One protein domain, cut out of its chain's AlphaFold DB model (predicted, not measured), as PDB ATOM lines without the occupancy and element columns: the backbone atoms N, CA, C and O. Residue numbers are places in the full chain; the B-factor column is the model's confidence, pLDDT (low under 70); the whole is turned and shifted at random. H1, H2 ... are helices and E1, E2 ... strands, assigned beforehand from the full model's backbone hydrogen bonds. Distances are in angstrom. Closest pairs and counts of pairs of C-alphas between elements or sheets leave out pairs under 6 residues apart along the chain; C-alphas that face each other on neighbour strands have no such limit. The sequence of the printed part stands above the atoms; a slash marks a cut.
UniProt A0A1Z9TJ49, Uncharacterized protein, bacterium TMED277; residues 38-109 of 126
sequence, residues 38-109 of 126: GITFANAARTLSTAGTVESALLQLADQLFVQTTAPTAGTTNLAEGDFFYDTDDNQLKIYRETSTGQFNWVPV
ATOM      1  N   GLY A  38     197.232 234.255 256.010       88.06
ATOM      2  CA  GLY A  38     198.350 234.464 255.092       88.06
ATOM      3  C   GLY A  38     199.234 233.230 254.909       88.06
ATOM      4  O   GLY A  38     200.095 233.224 254.030       88.06
ATOM      5  N   ILE A  39     199.066 232.195 255.744       90.69
ATOM      6  CA  ILE A  39     199.872 230.975 255.679       90.69
ATOM      7  C   ILE A  39     199.222 230.019 254.678       90.69
ATOM      8  O   ILE A  39     198.193 229.403 254.968       90.69
ATOM      9  N   THR A  40     199.843 229.874 253.506       92.38
ATOM     10  CA  THR A  40     199.425 228.903 252.487       92.38
ATOM     11  C   THR A  40     199.428 227.488 253.058       92.38
ATOM     12  O   THR A  40     200.445 227.019 253.572       92.38
ATOM     13  N   PHE A  41     198.309 226.783 252.905       93.12
ATOM     14  CA  PHE A  41     198.205 225.370 253.244       93.12
ATOM     15  C   PHE A  41     198.406 224.526 251.984       93.12
ATOM     16  O   PHE A  41     197.491 224.304 251.193       93.12
ATOM     17  N   ALA A  42     199.648 224.101 251.759       90.94
ATOM     18  CA  ALA A  42     199.982 223.226 250.644       90.94
ATOM     19  C   ALA A  42     199.540 221.778 250.929       90.94
ATOM     20  O   ALA A  42     199.540 221.335 252.075       90.94
ATOM     21  N   ASN A  43     199.211 221.029 249.871       89.06
ATOM     22  CA  ASN A  43     198.861 219.601 249.942       89.06
ATOM     23  C   ASN A  43     197.578 219.282 250.735       89.06
ATOM     24  O   ASN A  43     197.466 218.215 251.340       89.06
ATOM     25  N   ALA A  44     196.596 220.180 250.675       90.50
ATOM     26  CA  ALA A  44     195.228 219.941 251.121       90.50
ATOM     27  C   ALA A  44     194.683 218.581 250.634       90.50
ATOM     28  O   ALA A  44     194.757 218.249 249.449       90.50
ATOM     29  N   ALA A  45     194.138 217.777 251.552       85.81
ATOM     30  CA  ALA A  45     193.672 216.422 251.266       85.81
ATOM     31  C   ALA A  45     192.485 216.014 252.147       85.81
ATOM     32  O   ALA A  45     192.266 216.561 253.229       85.81
ATOM     33  N   ARG A  46     191.748 214.983 251.704       86.25
ATOM     34  CA  ARG A  46     190.579 214.421 252.408       86.25
ATOM     35  C   ARG A  46     189.552 215.527 252.700       86.25
ATOM     36  O   ARG A  46     189.226 216.303 251.803       86.25
ATOM     37  N   THR A  47     189.084 215.624 253.942       83.56
ATOM     38  CA  THR A  47     188.132 216.651 254.383       83.56
ATOM     39  C   THR A  47     188.650 218.084 254.268       83.56
ATOM     40  O   THR A  47     187.847 219.003 254.283       83.56
ATOM     41  N   LEU A  48     189.968 218.273 254.131       89.94
ATOM     42  CA  LEU A  48     190.596 219.587 253.998       89.94
ATOM     43  C   LEU A  48     190.940 219.933 252.554       89.94
ATOM     44  O   LEU A  48     191.623 220.919 252.318       89.94
ATOM     45  N   SER A  49     190.520 219.115 251.582       89.06
ATOM     46  CA  SER A  49     190.894 219.247 250.163       89.06
ATOM     47  C   SER A  49     190.529 220.593 249.528       89.06
ATOM     48  O   SER A  49     191.088 220.943 248.492       89.06
ATOM     49  N   THR A  50     189.630 221.356 250.146       87.75
ATOM     50  CA  THR A  50     189.206 222.684 249.690       87.75
ATOM     51  C   THR A  50     189.883 223.835 250.445       87.75
ATOM     52  O   THR A  50     189.707 224.988 250.057       87.75
ATOM     53  N   ALA A  51     190.672 223.559 251.490       91.94
ATOM     54  CA  ALA A  51     191.359 224.583 252.273       91.94
ATOM     55  C   ALA A  51     192.630 225.084 251.565       91.94
ATOM     56  O   ALA A  51     193.537 224.311 251.265       91.94
ATOM     57  N   GLY A  52     192.716 226.396 251.328       93.19
ATOM     58  CA  GLY A  52     193.901 227.037 250.735       93.19
ATOM     59  C   GLY A  52     194.868 227.650 251.754       93.19
ATOM     60  O   GLY A  52     196.022 227.936 251.433       93.19
ATOM     61  N   THR A  53     194.404 227.853 252.987       93.94
ATOM     62  CA  THR A  53     195.141 228.514 254.071       93.94
ATOM     63  C   THR A  53     195.010 227.716 255.361       93.94
ATOM     64  O   THR A  53     194.082 226.917 255.518       93.94
ATOM     65  N   VAL A  54     195.935 227.934 256.298       93.19
ATOM     66  CA  VAL A  54     195.883 227.281 257.615       93.19
ATOM     67  C   VAL A  54     194.605 227.659 258.362       93.19
ATOM     68  O   VAL A  54     193.995 226.792 258.978       93.19
ATOM     69  N   GLU A  55     194.150 228.912 258.272       92.44
ATOM     70  CA  GLU A  55     192.883 229.315 258.897       92.44
ATOM     71  C   GLU A  55     191.691 228.545 258.317       92.44
ATOM     72  O   GLU A  55     190.914 227.963 259.069       92.44
ATOM     73  N   SER A  56     191.574 228.475 256.987       91.38
ATOM     74  CA  SER A  56     190.479 227.749 256.336       91.38
ATOM     75  C   SER A  56     190.478 226.264 256.708       91.38
ATOM     76  O   SER A  56     189.409 225.694 256.905       91.38
ATOM     77  N   ALA A  57     191.656 225.651 256.853       92.25
ATOM     78  CA  ALA A  57     191.777 224.267 257.294       92.25
ATOM     79  C   ALA A  57     191.321 224.083 258.751       92.25
ATOM     80  O   ALA A  57     190.616 223.127 259.058       92.25
ATOM     81  N   LEU A  58     191.699 225.000 259.649       91.62
ATOM     82  CA  LEU A  58     191.287 224.951 261.054       91.62
ATOM     83  C   LEU A  58     189.780 225.152 261.220       91.62
ATOM     84  O   LEU A  58     189.177 224.451 262.023       91.62
ATOM     85  N   LEU A  59     189.178 226.057 260.445       88.44
ATOM     86  CA  LEU A  59     187.726 226.244 260.430       88.44
ATOM     87  C   LEU A  59     187.021 224.971 259.956       88.44
ATOM     88  O   LEU A  59     186.164 224.457 260.660       88.44
ATOM     89  N   GLN A  60     187.463 224.383 258.841       87.62
ATOM     90  CA  GLN A  60     186.903 223.115 258.368       87.62
ATOM     91  C   GLN A  60     187.026 221.985 259.395       87.62
ATOM     92  O   GLN A  60     186.100 221.197 259.513       87.62
ATOM     93  N   LEU A  61     188.136 221.900 260.143       88.75
ATOM     94  CA  LEU A  61     188.284 220.927 261.234       88.75
ATOM     95  C   LEU A  61     187.348 221.216 262.412       88.75
ATOM     96  O   LEU A  61     186.798 220.281 262.988       88.75
ATOM     97  N   ALA A  62     187.190 222.488 262.780       85.19
ATOM     98  CA  ALA A  62     186.303 222.899 263.863       85.19
ATOM     99  C   ALA A  62     184.837 222.573 263.545       85.19
ATOM    100  O   ALA A  62     184.099 222.158 264.433       85.19
ATOM    101  N   ASP A  63     184.456 222.683 262.276       82.88
ATOM    102  CA  ASP A  63     183.090 222.448 261.818       82.88
ATOM    103  C   ASP A  63     182.778 220.958 261.565       82.88
ATOM    104  O   ASP A  63     181.633 220.611 261.313       82.88
ATOM    105  N   GLN A  64     183.741 220.034 261.707       87.38
ATOM    106  CA  GLN A  64     183.449 218.590 261.604       87.38
ATOM    107  C   GLN A  64     182.720 218.024 262.827       87.38
ATOM    108  O   GLN A  64     182.128 216.941 262.758       87.38
ATOM    109  N   LEU A  65     182.833 218.702 263.974       92.44
ATOM    110  CA  LEU A  65     182.214 218.299 265.228       92.44
ATOM    111  C   LEU A  65     181.572 219.506 265.906       92.44
ATOM    112  O   LEU A  65     182.233 220.306 266.565       92.44
ATOM    113  N   PHE A  66     180.253 219.572 265.822       92.06
ATOM    114  CA  PHE A  66     179.459 220.556 266.538       92.06
ATOM    115  C   PHE A  66     179.172 220.063 267.959       92.06
ATOM    116  O   PHE A  66     178.740 218.929 268.153       92.06
ATOM    117  N   VAL A  67     179.379 220.919 268.961       93.69
ATOM    118  CA  VAL A  67     179.082 220.617 270.371       93.69
ATOM    119  C   VAL A  67     178.242 221.754 270.945       93.69
ATOM    120  O   VAL A  67     178.773 222.796 271.320       93.69
ATOM    121  N   GLN A  68     176.922 221.582 270.955       93.88
ATOM    122  CA  GLN A  68     175.963 222.622 271.357       93.88
ATOM    123  C   GLN A  68     174.589 222.014 271.683       93.88
ATOM    124  O   GLN A  68     174.398 220.812 271.559       93.88
ATOM    125  N   THR A  69     173.626 222.810 272.152       94.75
ATOM    126  CA  THR A  69     172.271 222.327 272.511       94.75
ATOM    127  C   THR A  69     171.283 222.357 271.348       94.75
ATOM    128  O   THR A  69     170.208 221.783 271.418       94.75
ATOM    129  N   THR A  70     171.585 223.091 270.276       94.25
ATOM    130  CA  THR A  70     170.686 223.242 269.122       94.25
ATOM    131  C   THR A  70     171.387 222.758 267.872       94.25
ATOM    132  O   THR A  70     172.478 223.224 267.564       94.25
ATOM    133  N   ALA A  71     170.759 221.852 267.129       93.06
ATOM    134  CA  ALA A  71     171.352 221.305 265.919       93.06
ATOM    135  C   ALA A  71     171.656 222.402 264.872       93.06
ATOM    136  O   ALA A  71     170.800 223.261 264.622       93.06
ATOM    137  N   PRO A  72     172.834 222.370 264.221       93.50
ATOM    138  CA  PRO A  72     173.114 223.209 263.061       93.50
ATOM    139  C   PRO A  72     172.068 223.011 261.957       93.50
ATOM    140  O   PRO A  72     171.572 221.907 261.734       93.50
ATOM    141  N   THR A  73     171.747 224.076 261.230       92.00
ATOM    142  CA  THR A  73     170.832 224.012 260.074       92.00
ATOM    143  C   THR A  73     171.612 224.006 258.763       92.00
ATOM    144  O   THR A  73     172.783 224.375 258.753       92.00
ATOM    145  N   ALA A  74     170.963 223.668 257.644       84.75
ATOM    146  CA  ALA A  74     171.582 223.617 256.312       84.75
ATOM    147  C   ALA A  74     172.272 224.926 255.852       84.75
ATOM    148  O   ALA A  74     173.034 224.906 254.894       84.75
ATOM    149  N   GLY A  75     172.007 226.062 256.512       85.38
ATOM    150  CA  GLY A  75     172.685 227.340 256.261       85.38
ATOM    151  C   GLY A  75     173.906 227.607 257.148       85.38
ATOM    152  O   GLY A  75     174.504 228.676 257.041       85.38
ATOM    153  N   THR A  76     174.257 226.684 258.044       89.00
ATOM    154  CA  THR A  76     175.437 226.817 258.905       89.00
ATOM    155  C   THR A  76     176.685 226.742 258.039       89.00
ATOM    156  O   THR A  76     176.809 225.862 257.188       89.00
ATOM    157  N   THR A  77     177.600 227.690 258.227       83.69
ATOM    158  CA  THR A  77     178.868 227.722 257.500       83.69
ATOM    159  C   THR A  77     179.612 226.400 257.676       83.69
ATOM    160  O   THR A  77     179.655 225.866 258.776       83.69
ATOM    161  N   ASN A  78     180.164 225.882 256.575       78.56
ATOM    162  CA  ASN A  78     180.943 224.641 256.510       78.56
ATOM    163  C   ASN A  78     180.225 223.351 256.945       78.56
ATOM    164  O   ASN A  78     180.879 222.315 256.967       78.56
ATOM    165  N   LEU A  79     178.908 223.371 257.191       87.94
ATOM    166  CA  LEU A  79     178.149 222.142 257.417       87.94
ATOM    167  C   LEU A  79     178.150 221.273 256.152       87.94
ATOM    168  O   LEU A  79     177.705 221.703 255.083       87.94
ATOM    169  N   ALA A  80     178.596 220.035 256.298       88.12
ATOM    170  CA  ALA A  80     178.705 219.047 255.243       88.12
ATOM    171  C   ALA A  80     178.164 217.681 255.686       88.12
ATOM    172  O   ALA A  80     178.062 217.350 256.867       88.12
ATOM    173  N   GLU A  81     177.784 216.859 254.707       90.44
ATOM    174  CA  GLU A  81     177.424 215.468 254.974       90.44
ATOM    175  C   GLU A  81     178.598 214.713 255.616       90.44
ATOM    176  O   GLU A  81     179.732 214.773 255.141       90.44
ATOM    177  N   GLY A  82     178.293 213.965 256.672       90.12
ATOM    178  CA  GLY A  82     179.254 213.219 257.472       90.12
ATOM    179  C   GLY A  82     179.698 213.935 258.746       90.12
ATOM    180  O   GLY A  82     180.322 213.284 259.584       90.12
ATOM    181  N   ASP A  83     179.356 215.213 258.922       92.06
ATOM    182  CA  ASP A  83     179.679 215.946 260.146       92.06
ATOM    183  C   ASP A  83     178.966 215.349 261.358       92.06
ATOM    184  O   ASP A  83     177.858 214.804 261.263       92.06
ATOM    185  N   PHE A  84     179.608 215.474 262.517       93.12
ATOM    186  CA  PHE A  84     179.067 215.035 263.792       93.12
ATOM    187  C   PHE A  84     178.513 216.205 264.592       93.12
ATOM    188  O   PHE A  84     179.044 217.312 264.585       93.12
ATOM    189  N   PHE A  85     177.460 215.930 265.348       93.81
ATOM    190  CA  PHE A  85     176.883 216.853 266.308       93.81
ATOM    191  C   PHE A  85     176.672 216.110 267.621       93.81
ATOM    192  O   PHE A  85     175.911 215.144 267.672       93.81
ATOM    193  N   TYR A  86     177.369 216.541 268.670       92.50
ATOM    194  CA  TYR A  86     177.058 216.148 270.033       92.50
ATOM    195  C   TYR A  86     176.062 217.148 270.614       92.50
ATOM    196  O   TYR A  86     176.399 218.304 270.893       92.50
ATOM    197  N   ASP A  87     174.831 216.681 270.758       92.00
ATOM    198  CA  ASP A  87     173.736 217.441 271.320       92.00
ATOM    199  C   ASP A  87     173.828 217.398 272.846       92.00
ATOM    200  O   ASP A  87     173.687 216.363 273.495       92.00
ATOM    201  N   THR A  88     174.167 218.545 273.420       91.12
ATOM    202  CA  THR A  88     174.396 218.679 274.866       91.12
ATOM    203  C   THR A  88     173.105 218.804 275.678       91.12
ATOM    204  O   THR A  88     173.189 218.779 276.903       91.12
ATOM    205  N   ASP A  89     171.939 218.933 275.029       89.81
ATOM    206  CA  ASP A  89     170.634 218.952 275.708       89.81
ATOM    207  C   ASP A  89     170.113 217.529 275.968       89.81
ATOM    208  O   ASP A  89     169.601 217.237 277.047       89.81
ATOM    209  N   ASP A  90     170.296 216.620 275.003       82.69
ATOM    210  CA  ASP A  90     169.857 215.218 275.095       82.69
ATOM    211  C   ASP A  90     171.007 214.206 275.287       82.69
ATOM    212  O   ASP A  90     170.761 213.004 275.413       82.69
ATOM    213  N   ASN A  91     172.252 214.689 275.335       86.12
ATOM    214  CA  ASN A  91     173.484 213.906 275.439       86.12
ATOM    215  C   ASN A  91     173.684 212.894 274.292       86.12
ATOM    216  O   ASN A  91     174.330 211.861 274.492       86.12
ATOM    217  N   GLN A  92     173.184 213.177 273.084       85.00
ATOM    218  CA  GLN A  92     173.261 212.259 271.940       85.00
ATOM    219  C   GLN A  92     174.278 212.676 270.876       85.00
ATOM    220  O   GLN A  92     174.369 213.833 270.471       85.00
ATOM    221  N   LEU A  93     174.993 211.685 270.332       90.12
ATOM    222  CA  LEU A  93     175.817 211.853 269.135       90.12
ATOM    223  C   LEU A  93     174.990 211.600 267.867       90.12
ATOM    224  O   LEU A  93     174.422 210.519 267.679       90.12
ATOM    225  N   LYS A  94     174.965 212.585 266.970       91.88
ATOM    226  CA  LYS A  94     174.221 212.582 265.703       91.88
ATOM    227  C   LYS A  94     175.185 212.780 264.527       91.88
ATOM    228  O   LYS A  94     176.222 213.419 264.682       91.88
ATOM    229  N   ILE A  95     174.838 212.243 263.358       94.12
ATOM    230  CA  ILE A  95     175.551 212.450 262.088       94.12
ATOM    231  C   ILE A  95     174.643 213.169 261.088       94.12
ATOM    232  O   ILE A  95     173.460 212.834 260.976       94.12
ATOM    233  N   TYR A  96     175.178 214.151 260.365       95.12
ATOM    234  CA  TYR A  96     174.460 214.827 259.290       95.12
ATOM    235  C   TYR A  96     174.548 213.995 258.013       95.12
ATOM    236  O   TYR A  96     175.633 213.782 257.482       95.12
ATOM    237  N   ARG A  97     173.421 213.479 257.524       94.75
ATOM    238  CA  ARG A  97     173.391 212.589 256.353       94.75
ATOM    239  C   ARG A  97     172.139 212.771 255.524       94.75
ATOM    240  O   ARG A  97     171.107 213.208 256.037       94.75
ATOM    241  N   GLU A  98     172.212 212.366 254.262       95.56
ATOM    242  CA  GLU A  98     171.032 212.298 253.412       95.56
ATOM    243  C   GLU A  98     170.069 211.203 253.921       95.56
ATOM    244  O   GLU A  98     170.446 210.038 254.114       95.56
ATOM    245  N   THR A  99     168.811 211.569 254.181       92.81
ATOM    246  CA  THR A  99     167.745 210.623 254.574       92.81
ATOM    247  C   THR A  99     166.763 210.339 253.443       92.81
ATOM    248  O   THR A  99     166.073 209.322 253.457       92.81
ATOM    249  N   SER A 100     166.710 211.221 252.449       94.12
ATOM    250  CA  SER A 100     166.001 211.044 251.180       94.12
ATOM    251  C   SER A 100     166.612 211.982 250.145       94.12
ATOM    252  O   SER A 100     167.195 212.981 250.540       94.12
ATOM    253  N   THR A 101     166.441 211.714 248.849       95.75
ATOM    254  CA  THR A 101     167.063 212.503 247.771       95.75
ATOM    255  C   THR A 101     166.900 214.017 247.967       95.75
ATOM    256  O   THR A 101     165.783 214.532 247.944       95.75
ATOM    257  N   GLY A 102     168.020 214.717 248.151       92.56
ATOM    258  CA  GLY A 102     168.123 216.160 248.372       92.56
ATOM    259  C   GLY A 102     167.852 216.637 249.803       92.56
ATOM    260  O   GLY A 102     167.940 217.836 250.057       92.56
ATOM    261  N   GLN A 103     167.526 215.742 250.739       93.69
ATOM    262  CA  GLN A 103     167.148 216.072 252.113       93.69
ATOM    263  C   GLN A 103     168.149 215.501 253.110       93.69
ATOM    264  O   GLN A 103     168.332 214.284 253.208       93.69
ATOM    265  N   PHE A 104     168.731 216.397 253.896       94.56
ATOM    266  CA  PHE A 104     169.747 216.081 254.886       94.56
ATOM    267  C   PHE A 104     169.225 216.362 256.288       94.56
ATOM    268  O   PHE A 104     168.617 217.403 256.551       94.56
ATOM    269  N   ASN A 105     169.472 215.422 257.193       94.19
ATOM    270  CA  ASN A 105     168.981 215.468 258.558       94.19
ATOM    271  C   ASN A 105     170.062 214.983 259.529       94.19
ATOM    272  O   ASN A 105     170.889 214.134 259.196       94.19
ATOM    273  N   TRP A 106     170.010 215.501 260.756       93.31
ATOM    274  CA  TRP A 106     170.773 214.965 261.879       93.31
ATOM    275  C   TRP A 106     170.128 213.672 262.361       93.31
ATOM    276  O   TRP A 106     168.991 213.674 262.834       93.31
ATOM    277  N   VAL A 107     170.857 212.567 262.233       92.00
ATOM    278  CA  VAL A 107     170.389 211.234 262.615       92.00
ATOM    279  C   VAL A 107     171.233 210.730 263.787       92.00
ATOM    280  O   VAL A 107     172.458 210.695 263.656       92.00
ATOM    281  N   PRO A 108     170.631 210.332 264.923       89.44
ATOM    282  CA  PRO A 108     171.367 209.725 266.029       89.44
ATOM    283  C   PRO A 108     172.142 208.483 265.582       89.44
ATOM    284  O   PRO A 108     171.602 207.623 264.886       89.44
ATOM    285  N   VAL A 109     173.408 208.389 265.989       84.88
ATOM    286  CA  VAL A 109     174.264 207.219 265.716       84.88
ATOM    287  C   VAL A 109     173.863 206.046 266.609       84.88
ATOM    288  O   VAL A 109     173.913 204.888 266.198       84.88
TER     289      VAL A 109
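AT A GLANCE: This is residues 38 to 109 of the 126 residues of an uncharacterized protein of bacterium TMED277 (UniProt A0A1Z9TJ49). The model has two unequal parts joined end to end: a curled sheet of four strands, like part of a barrel, and, off to one side of it, the single helix H1 with the loop of residues 38 to 53 folded back beside it. The long hairpin of E3 and E4 reaches out from the sheet, and a long loop, residues 69 to 83, joins E1 to E2. The printed part has 72 residues, with one named helix and four named strands in the order H1, E1, E2, E3, E4; the class is mixed, helices and strands, with 32 residues, under half, in named elements. The sheet is mixed, in the order E1, E2, E3, E4. The whole is only just loose, close to compact, with a radius of gyration of the C-alphas of 13.6 A and spans of 39 by 29 by 20 A.

IN THESE COORDINATES: Residues 38 to 53 hold no named element. H1 is residues 54 to 62, 12.2 A long from C-alpha 54 at (195.883, 227.281, 257.615). E1 is residues 65 to 68 and E2 residues 84 to 87. E3, residues 92 to 100, is the longest strand by residues, at 22.0 A, and bends by 61 degrees at residue 97. E4, residues 103 to 108, is 15.9 A long and ends with C-alpha 108 at (171.367, 209.725, 266.029).

HOW THE PARTS SIT: The sheet is strongly twisted and curled, and E1 and E4 are its edge strands. E1 and E2 are parallel at 15 degrees, with N 66 and O 84 within hydrogen-bond range at 2.8 A. E2, E3 and E4 form a meander, each strand the antiparallel neighbour of the one before. E2 and E3 are a hairpin at 128 degrees, with N 94 and O 85 at 2.8 A. E3 and E4 are a hairpin at 152 degrees, with N 95 and O 107 at 2.9 A and N 103 and O 100 at 2.8 A. E1 and E4 are apart. H1 is not on the sheet, with 0 pairs of C-alphas within 10 A, and is apart from E2, E3 and E4. In H1 every O i to N i+4 pair is within hydrogen-bond range.

THE WHOLE: The two C-alphas farthest apart, those of Gly 38 and Ser 100, are 40.1 A apart. The printed part has no cut. The link from E1 to E2, 15 residues, is long; those from H1 to E1, E2 to E3 and E3 to E4 are tight. The mean pLDDT of the printed part is 90.4, and no printed residue is under 70.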